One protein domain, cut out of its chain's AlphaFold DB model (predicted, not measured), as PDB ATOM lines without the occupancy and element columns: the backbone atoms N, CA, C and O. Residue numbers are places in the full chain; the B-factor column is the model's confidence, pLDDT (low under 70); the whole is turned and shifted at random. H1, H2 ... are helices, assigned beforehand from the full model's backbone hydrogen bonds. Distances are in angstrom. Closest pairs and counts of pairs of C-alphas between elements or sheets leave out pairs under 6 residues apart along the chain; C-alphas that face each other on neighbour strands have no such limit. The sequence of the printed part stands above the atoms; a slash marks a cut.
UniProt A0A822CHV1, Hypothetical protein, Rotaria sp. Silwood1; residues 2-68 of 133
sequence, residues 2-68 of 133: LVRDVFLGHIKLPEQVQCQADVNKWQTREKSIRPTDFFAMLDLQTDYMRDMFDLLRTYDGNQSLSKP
ATOM      1  N   LEU A   2     124.083 162.207 173.081       72.44
ATOM      2  CA  LEU A   2     122.775 162.581 173.666       72.44
ATOM      3  C   LEU A   2     122.835 163.631 174.782       72.44
ATOM      4  O   LEU A   2     122.147 164.640 174.717       72.44
ATOM      5  N   VAL A   3     123.708 163.444 175.772       85.81
ATOM      6  CA  VAL A   3     123.858 164.419 176.869       85.81
ATOM      7  C   VAL A   3     124.393 165.761 176.356       85.81
ATOM      8  O   VAL A   3     123.912 166.814 176.764       85.81
ATOM      9  N   ARG A   4     125.340 165.730 175.406       85.88
ATOM     10  CA  ARG A   4     125.831 166.930 174.708       85.88
ATOM     11  C   ARG A   4     124.665 167.679 174.060       85.88
ATOM     12  O   ARG A   4     124.561 168.882 174.246       85.88
ATOM     13  N   ASP A   5     123.796 166.976 173.342       82.62
ATOM     14  CA  ASP A   5     122.675 167.595 172.635       82.62
ATOM     15  C   ASP A   5     121.604 168.120 173.605       82.62
ATOM     16  O   ASP A   5     120.977 169.136 173.339       82.62
ATOM     17  N   VAL A   6     121.447 167.545 174.795       87.50
ATOM     18  CA  VAL A   6     120.636 168.190 175.842       87.50
ATOM     19  C   VAL A   6     121.252 169.527 176.277       87.50
ATOM     20  O   VAL A   6     120.566 170.547 176.308       87.50
ATOM     21  N   PHE A   7     122.559 169.558 176.564       88.69
ATOM     22  CA  PHE A   7     123.241 170.782 177.008       88.69
ATOM     23  C   PHE A   7     123.325 171.868 175.936       88.69
ATOM     24  O   PHE A   7     123.248 173.050 176.261       88.69
ATOM     25  N   LEU A   8     123.455 171.487 174.664       87.12
ATOM     26  CA  LEU A   8     123.442 172.425 173.539       87.12
ATOM     27  C   LEU A   8     122.030 172.949 173.220       87.12
ATOM     28  O   LEU A   8     121.862 173.708 172.269       87.12
ATOM     29  N   GLY A   9     121.010 172.555 173.994       86.56
ATOM     30  CA  GLY A   9     119.615 172.936 173.763       86.56
ATOM     31  C   GLY A   9     119.023 172.295 172.512       86.56
ATOM     32  O   GLY A   9     117.984 172.725 172.017       86.56
ATOM     33  N   HIS A  10     119.712 171.277 172.010       82.81
ATOM     34  CA  HIS A  10     119.342 170.526 170.844       82.81
ATOM     35  C   HIS A  10     118.165 169.611 171.211       82.81
ATOM     36  O   HIS A  10     117.009 169.865 170.881       82.81
ATOM     37  N   ILE A  11     118.408 168.619 172.056       83.50
ATOM     38  CA  ILE A  11     117.331 167.800 172.607       83.50
ATOM     39  C   ILE A  11     116.699 168.528 173.795       83.50
ATOM     40  O   ILE A  11     117.367 168.811 174.790       83.50
ATOM     41  N   LYS A  12     115.390 168.783 173.734       87.56
ATOM     42  CA  LYS A  12     114.637 169.254 174.903       87.56
ATOM     43  C   LYS A  12     114.228 168.061 175.756       87.56
ATOM     44  O   LYS A  12     113.592 167.136 175.253       87.56
ATOM     45  N   LEU A  13     114.576 168.094 177.040       88.94
ATOM     46  CA  LEU A  13     114.086 167.098 177.985       88.94
ATOM     47  C   LEU A  13     112.572 167.267 178.188       88.94
ATOM     48  O   LEU A  13     112.095 168.405 178.243       88.94
ATOM     49  N   PRO A  14     111.824 166.157 178.299       91.62
ATOM     50  CA  PRO A  14     110.408 166.208 178.617       91.62
ATOM     51  C   PRO A  14     110.190 166.614 180.082       91.62
ATOM     52  O   PRO A  14     111.136 166.792 180.857       91.62
ATOM     53  N   GLU A  15     108.928 166.777 180.475       96.44
ATOM     54  CA  GLU A  15     108.596 167.112 181.860       96.44
ATOM     55  C   GLU A  15     109.026 166.000 182.823       96.44
ATOM     56  O   GLU A  15     109.059 164.817 182.476       96.44
ATOM     57  N   GLN A  16     109.292 166.363 184.079       96.38
ATOM     58  CA  GLN A  16     109.772 165.425 185.095       96.38
ATOM     59  C   GLN A  16     108.879 164.182 185.238       96.38
ATOM     60  O   GLN A  16     109.388 163.074 185.398       96.38
ATOM     61  N   VAL A  17     107.556 164.347 185.148       97.69
ATOM     62  CA  VAL A  17     106.597 163.234 185.238       97.69
ATOM     63  C   VAL A  17     106.772 162.253 184.076       97.69
ATOM     64  O   VAL A  17     106.737 161.042 184.281       97.69
ATOM     65  N   GLN A  18     107.017 162.761 182.868       96.19
ATOM     66  CA  GLN A  18     107.255 161.945 181.678       96.19
ATOM     67  C   GLN A  18     108.609 161.231 181.763       96.19
ATOM     68  O   GLN A  18     108.677 160.033 181.497       96.19
ATOM     69  N   CYS A  19     109.657 161.927 182.223       94.31
ATOM     70  CA  CYS A  19     110.960 161.317 182.509       94.31
ATOM     71  C   CYS A  19     110.828 160.159 183.507       94.31
ATOM     72  O   CYS A  19     111.345 159.071 183.272       94.31
ATOM     73  N   GLN A  20     110.108 160.372 184.612       97.75
ATOM     74  CA  GLN A  20     109.929 159.343 185.633       97.75
ATOM     75  C   GLN A  20     109.126 158.147 185.110       97.75
ATOM     76  O   GLN A  20     109.443 157.004 185.438       97.75
ATOM     77  N   ALA A  21     108.098 158.392 184.294       97.94
ATOM     78  CA  ALA A  21     107.318 157.330 183.672       97.94
ATOM     79  C   ALA A  21     108.179 156.455 182.745       97.94
ATOM     80  O   ALA A  21     108.088 155.228 182.815       97.94
ATOM     81  N   ASP A  22     109.049 157.064 181.934       96.12
ATOM     82  CA  ASP A  22     109.958 156.321 181.055       96.12
ATOM     83  C   ASP A  22     111.002 155.517 181.851       96.12
ATOM     84  O   ASP A  22     111.166 154.316 181.628       96.12
ATOM     85  N   VAL A  23     111.609 156.116 182.881       96.88
ATOM     86  CA  VAL A  23     112.517 155.403 183.801       96.88
ATOM     87  C   VAL A  23     111.826 154.192 184.433       96.88
ATOM     88  O   VAL A  23     112.382 153.091 184.447       96.88
ATOM     89  N   ASN A  24     110.596 154.361 184.922       98.31
ATOM     90  CA  ASN A  24     109.836 153.278 185.547       98.31
ATOM     91  C   ASN A  24     109.537 152.140 184.564       98.31
ATOM     92  O   ASN A  24     109.582 150.972 184.955       98.31
ATOM     93  N   LYS A  25     109.254 152.455 183.295       98.00
ATOM     94  CA  LYS A  25     109.041 151.460 182.233       98.00
ATOM     95  C   LYS A  25     110.284 150.586 182.047       98.00
ATOM     96  O   LYS A  25     110.167 149.359 182.079       98.00
ATOM     97  N   TRP A  26     111.466 151.190 181.911       98.06
ATOM     98  CA  TRP A  26     112.721 150.445 181.750       98.06
ATOM     99  C   TRP A  26     113.078 149.627 182.995       98.06
ATOM    100  O   TRP A  26     113.372 148.439 182.872       98.06
ATOM    101  N   GLN A  27     112.944 150.204 184.193       98.25
ATOM    102  CA  GLN A  27     113.179 149.484 185.451       98.25
ATOM    103  C   GLN A  27     112.215 148.311 185.653       98.25
ATOM    104  O   GLN A  27     112.600 147.273 186.184       98.25
ATOM    105  N   THR A  28     110.949 148.461 185.260       98.44
ATOM    106  CA  THR A  28     109.959 147.377 185.352       98.44
ATOM    107  C   THR A  28     110.352 146.221 184.445       98.44
ATOM    108  O   THR A  28     110.313 145.065 184.867       98.44
ATOM    109  N   ARG A  29     110.784 146.529 183.216       97.88
ATOM    110  CA  ARG A  29     111.273 145.518 182.281       97.88
ATOM    111  C   ARG A  29     112.521 144.818 182.819       97.88
ATOM    112  O   ARG A  29     112.548 143.594 182.833       97.88
ATOM    113  N   GLU A  30     113.502 145.564 183.315       98.00
ATOM    114  CA  GLU A  30     114.711 145.003 183.930       98.00
ATOM    115  C   GLU A  30     114.382 144.056 185.092       98.00
ATOM    116  O   GLU A  30     114.814 142.909 185.096       98.00
ATOM    117  N   LYS A  31     113.537 144.490 186.034       97.94
ATOM    118  CA  LYS A  31     113.129 143.687 187.202       97.94
ATOM    119  C   LYS A  31     112.365 142.412 186.842       97.94
ATOM    120  O   LYS A  31     112.296 141.501 187.661       97.94
ATOM    121  N   SER A  32     111.766 142.350 185.652       98.06
ATOM    122  CA  SER A  32     111.088 141.143 185.166       98.06
ATOM    123  C   SER A  32     112.058 140.070 184.654       98.06
ATOM    124  O   SER A  32     111.671 138.909 184.517       98.06
ATOM    125  N   ILE A  33     113.317 140.436 184.391       98.25
ATOM    126  CA  ILE A  33     114.352 139.524 183.909       98.25
ATOM    127  C   ILE A  33     114.963 138.786 185.101       98.25
ATOM    128  O   ILE A  33     115.308 139.374 186.127       98.25
ATOM    129  N   ARG A  34     115.109 137.463 184.976       97.56
ATOM    130  CA  ARG A  34     115.760 136.657 186.016       97.56
ATOM    131  C   ARG A  34     117.246 137.032 186.102       97.56
ATOM    132  O   ARG A  34     117.879 137.130 185.055       97.56
ATOM    133  N   PRO A  35     117.851 137.112 187.303       91.94
ATOM    134  CA  PRO A  35     119.267 137.472 187.449       91.94
ATOM    135  C   PRO A  35     120.255 136.582 186.677       91.94
ATOM    136  O   PRO A  35     121.348 137.021 186.345       91.94
ATOM    137  N   THR A  36     119.882 135.332 186.392       94.12
ATOM    138  CA  THR A  36     120.703 134.367 185.643       94.12
ATOM    139  C   THR A  36     120.488 134.424 184.128       94.12
ATOM    140  O   THR A  36     121.133 133.681 183.393       94.12
ATOM    141  N   ASP A  37     119.552 135.242 183.643       96.56
ATOM    142  CA  ASP A  37     119.187 135.327 182.229       96.56
ATOM    143  C   ASP A  37     119.965 136.453 181.532       96.56
ATOM    144  O   ASP A  37     119.440 137.508 181.170       96.56
ATOM    145  N   PHE A  38     121.271 136.231 181.375       95.00
ATOM    146  CA  PHE A  38     122.184 137.205 180.770       95.00
ATOM    147  C   PHE A  38     121.816 137.536 179.316       95.00
ATOM    148  O   PHE A  38     122.063 138.648 178.851       95.00
ATOM    149  N   PHE A  39     121.182 136.600 178.606       97.06
ATOM    150  CA  PHE A  39     120.722 136.799 177.233       97.06
ATOM    151  C   PHE A  39     119.569 137.803 177.165       97.06
ATOM    152  O   PHE A  39     119.609 138.705 176.329       97.06
ATOM    153  N   ALA A  40     118.593 137.705 178.071       97.62
ATOM    154  CA  ALA A  40     117.515 138.686 178.168       97.62
ATOM    155  C   ALA A  40     118.025 140.072 178.610       97.62
ATOM    156  O   ALA A  40     117.522 141.093 178.138       97.62
ATOM    157  N   MET A  41     119.055 140.129 179.465       97.38
ATOM    158  CA  MET A  41     119.714 141.395 179.819       97.38
ATOM    159  C   MET A  41     120.418 142.044 178.617       97.38
ATOM    160  O   MET A  41     120.330 143.262 178.444       97.38
ATOM    161  N   LEU A  42     121.065 141.255 177.752       97.19
ATOM    162  CA  LEU A  42     121.622 141.757 176.489       97.19
ATOM    163  C   LEU A  42     120.529 142.286 175.550       97.19
ATOM    164  O   LEU A  42     120.715 143.335 174.934       97.19
ATOM    165  N   ASP A  43     119.376 141.615 175.477       98.00
ATOM    166  CA  ASP A  43     118.235 142.092 174.686       98.00
ATOM    167  C   ASP A  43     117.708 143.437 175.209       98.00
ATOM    168  O   ASP A  43     117.477 144.361 174.428       98.00
ATOM    169  N   LEU A  44     117.589 143.591 176.533       98.06
ATOM    170  CA  LEU A  44     117.206 144.857 177.165       98.06
ATOM    171  C   LEU A  44     118.177 145.990 176.805       98.06
ATOM    172  O   LEU A  44     117.741 147.074 176.413       98.06
ATOM    173  N   GLN A  45     119.483 145.743 176.925       97.31
ATOM    174  CA  GLN A  45     120.504 146.741 176.608       97.31
ATOM    175  C   GLN A  45     120.525 147.079 175.111       97.31
ATOM    176  O   GLN A  45     120.684 148.244 174.745       97.31
ATOM    177  N   THR A  46     120.331 146.083 174.244       97.00
ATOM    178  CA  THR A  46     120.240 146.274 172.791       97.00
ATOM    179  C   THR A  46     119.070 147.187 172.438       97.00
ATOM    180  O   THR A  46     119.228 148.127 171.656       97.00
ATOM    181  N   ASP A  47     117.910 146.968 173.057       97.12
ATOM    182  CA  ASP A  47     116.734 147.810 172.848       97.12
ATOM    183  C   ASP A  47     116.942 149.237 173.358       97.12
ATOM    184  O   ASP A  47     116.564 150.184 172.670       97.12
ATOM    185  N   TYR A  48     117.585 149.403 174.515       95.31
ATOM    186  CA  TYR A  48     117.940 150.724 175.037       95.31
ATOM    187  C   TYR A  48     118.873 151.481 174.083       95.31
ATOM    188  O   TYR A  48     118.642 152.647 173.764       95.31
ATOM    189  N   MET A  49     119.903 150.814 173.559       92.94
ATOM    190  CA  MET A  49     120.818 151.410 172.582       92.94
ATOM    191  C   MET A  49     120.102 151.804 171.284       92.94
ATOM    192  O   MET A  49     120.419 152.849 170.710       92.94
ATOM    193  N   ARG A  50     119.125 151.004 170.835       91.62
ATOM    194  CA  ARG A  50     118.302 151.306 169.657       91.62
ATOM    195  C   ARG A  50     117.455 152.562 169.879       91.62
ATOM    196  O   ARG A  50     117.492 153.453 169.035       91.62
ATOM    197  N   ASP A  51     116.775 152.653 171.021       90.56
ATOM    198  CA  ASP A  51     115.949 153.807 171.402       90.56
ATOM    199  C   ASP A  51     116.783 155.100 171.461       90.56
ATOM    200  O   ASP A  51     116.481 156.099 170.807       90.56
ATOM    201  N   MET A  52     117.940 155.038 172.128       87.38
ATOM    202  CA  MET A  52     118.894 156.147 172.216       87.38
ATOM    203  C   MET A  52     119.423 156.584 170.839       87.38
ATOM    204  O   MET A  52     119.580 157.777 170.567       87.38
ATOM    205  N   PHE A  53     119.705 155.633 169.947       85.81
ATOM    206  CA  PHE A  53     120.185 155.936 168.602       85.81
ATOM    207  C   PHE A  53     119.100 156.557 167.711       85.81
ATOM    208  O   PHE A  53     119.384 157.486 166.950       85.81
ATOM    209  N   ASP A  54     117.859 156.084 167.811       83.88
ATOM    210  CA  ASP A  54     116.739 156.635 167.049       83.88
ATOM    211  C   ASP A  54     116.416 158.083 167.508       83.88
ATOM    212  O   ASP A  54     116.154 158.951 166.665       83.88
ATOM    213  N   LEU A  55     116.581 158.403 168.801       79.38
ATOM    214  CA  LEU A  55     116.524 159.785 169.313       79.38
ATOM    215  C   LEU A  55     117.614 160.685 168.706       79.38
ATOM    216  O   LEU A  55     117.320 161.794 168.256       79.38
ATOM    217  N   LEU A  56     118.861 160.203 168.633       76.31
ATOM    218  CA  LEU A  56     119.970 160.949 168.018       76.31
ATOM    219  C   LEU A  56     119.720 161.268 166.544       76.31
ATOM    220  O   LEU A  56     119.948 162.397 166.105       76.31
ATOM    221  N   ARG A  57     119.237 160.285 165.776       71.00
ATOM    222  CA  ARG A  57     118.948 160.466 164.346       71.00
ATOM    223  C   ARG A  57     117.863 161.498 164.085       71.00
ATOM    224  O   ARG A  57     117.921 162.182 163.067       71.00
ATOM    225  N   THR A  58     116.880 161.585 164.976       66.69
ATOM    226  CA  THR A  58     115.746 162.503 164.829       66.69
ATOM    227  C   THR A  58     116.184 163.958 164.984       66.69
ATOM    228  O   THR A  58     115.652 164.830 164.302       66.69
ATOM    229  N   TYR A  59     117.164 164.223 165.850       61.44
ATOM    230  CA  TYR A  59     117.532 165.588 166.200       61.44
ATOM    231  C   TYR A  59     118.589 166.207 165.274       61.44
ATOM    232  O   TYR A  59     118.461 167.348 164.841       61.44
ATOM    233  N   ASP A  60     119.648 165.468 164.963       56.88
ATOM    234  CA  ASP A  60     120.847 166.053 164.354       56.88
ATOM    235  C   ASP A  60     120.674 166.294 162.831       56.88
ATOM    236  O   ASP A  60     121.551 166.840 162.168       56.88
ATOM    237  N   GLY A  61     119.575 165.823 162.211       53.78
ATOM    238  CA  GLY A  61     119.460 165.734 160.740       53.78
ATOM    239  C   GLY A  61     120.625 164.951 160.106       53.78
ATOM    240  O   GLY A  61     120.826 164.957 158.890       53.78
ATOM    241  N   ASN A  62     121.424 164.295 160.949       51.28
ATOM    242  CA  ASN A  62     122.800 163.960 160.672       51.28
ATOM    243  C   ASN A  62     122.812 162.575 160.059       51.28
ATOM    244  O   ASN A  62     122.937 161.549 160.728       51.28
ATOM    245  N   GLN A  63     122.665 162.567 158.738       53.59
ATOM    246  CA  GLN A  63     122.833 161.381 157.903       53.59
ATOM    247  C   GLN A  63     124.241 160.761 158.033       53.59
ATOM    248  O   GLN A  63     124.472 159.680 157.500       53.59
ATOM    249  N   SER A  64     125.177 161.402 158.751       54.94
ATOM    250  CA  SER A  64     126.531 160.889 158.970       54.94
ATOM    251  C   SER A  64     126.611 159.721 159.963       54.94
ATOM    252  O   SER A  64     127.604 158.992 159.942       54.94
ATOM    253  N   LEU A  65     125.616 159.520 160.836       63.41
ATOM    254  CA  LEU A  65     125.580 158.359 161.734       63.41
ATOM    255  C   LEU A  65     124.955 157.167 161.006       63.41
ATOM    256  O   LEU A  65     123.734 157.016 160.943       63.41
ATOM    257  N   SER A  66     125.806 156.299 160.461       73.81
ATOM    258  CA  SER A  66     125.362 155.011 159.919       73.81
ATOM    259  C   SER A  66     124.749 154.173 161.039       73.81
ATOM    260  O   SER A  66     125.388 153.981 162.074       73.81
ATOM    261  N   LYS A  67     123.512 153.688 160.847       77.06
ATOM    262  CA  LYS A  67     122.838 152.824 161.825       77.06
ATOM    263  C   LYS A  67     123.641 151.530 161.983       77.06
ATOM    264  O   LYS A  67     123.765 150.805 160.996       77.06
ATOM    265  N   PRO A  68     124.182 151.234 163.179       82.69
ATOM    266  CA  PRO A  68     124.807 149.948 163.430       82.69
ATOM    267  C   PRO A  68     123.769 148.832 163.315       82.69
ATOM    268  O   PRO A  68     122.593 149.024 163.635       82.69
TER     269      PRO A  68
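What this domain is: This is residues 2 to 68 of the 133 residues of the protein "Hypothetical protein" of Rotaria sp. Silwood1 (UniProt A0A822CHV1). Two long helices, H3 and H2, make a narrow, open V, meeting near the tight turn of residues 33 to 37 and spreading apart toward their other ends. At the wide end the short helix H1 sits near the last part of H3, residues 8 to 15 cross from H1 to the start of H2, and the tail after H3 folds back beside it. The printed part has 67 residues with three named helices, in the order H1, H2, H3, and no named strand; the class is all helix. The whole is loose, with a radius of gyration of the C-alphas of 14.4 A, and flat, spanning 39 by 31 by 14 A.

Where its parts are: H3, the longest helix, covers residues 38 to 59 and measures 32.2 A from first to last C-alpha, from (122.184, 137.205, 180.770) to (117.532, 165.588, 166.200). H2 covers residues 16 to 32, 24.3 A long, with C-alpha 16 at (109.772, 165.425, 185.095). H1 is residues 2 to 7.

How they stand to each other: H2 and H3 form a helical hairpin, running opposite ways at a shallow tilt of 26 degrees. They only just touch, with 3 pairs of C-alphas within 8 A, through residues 29 to 30 of H2 and 41 to 44 of H3; the closest C-alphas, of Glu 30 and Leu 44, are 7.2 A apart. H1 is close to H3 but not clearly touching: the closest C-alphas, of Leu 2 and Leu 56, are 6.5 A apart. These two run the same way at a steep tilt of 44 degrees. H1 and H2 are apart. In H1, H2 and H3 every O i to N i+4 pair is within hydrogen-bond range.

The domain as a whole: The two C-alphas farthest apart, of Gly 9 and Thr 36, are 40.4 A apart. Residues 13 to 25, of which 16 to 25 belong to H2, and residues 34 to 39 stand free. The printed part has no cut; the link from H1 to H2 is short and that from H2 to H3 tight. Mean pLDDT of the printed part is 87.5, and residues 58 to 65 are under 70.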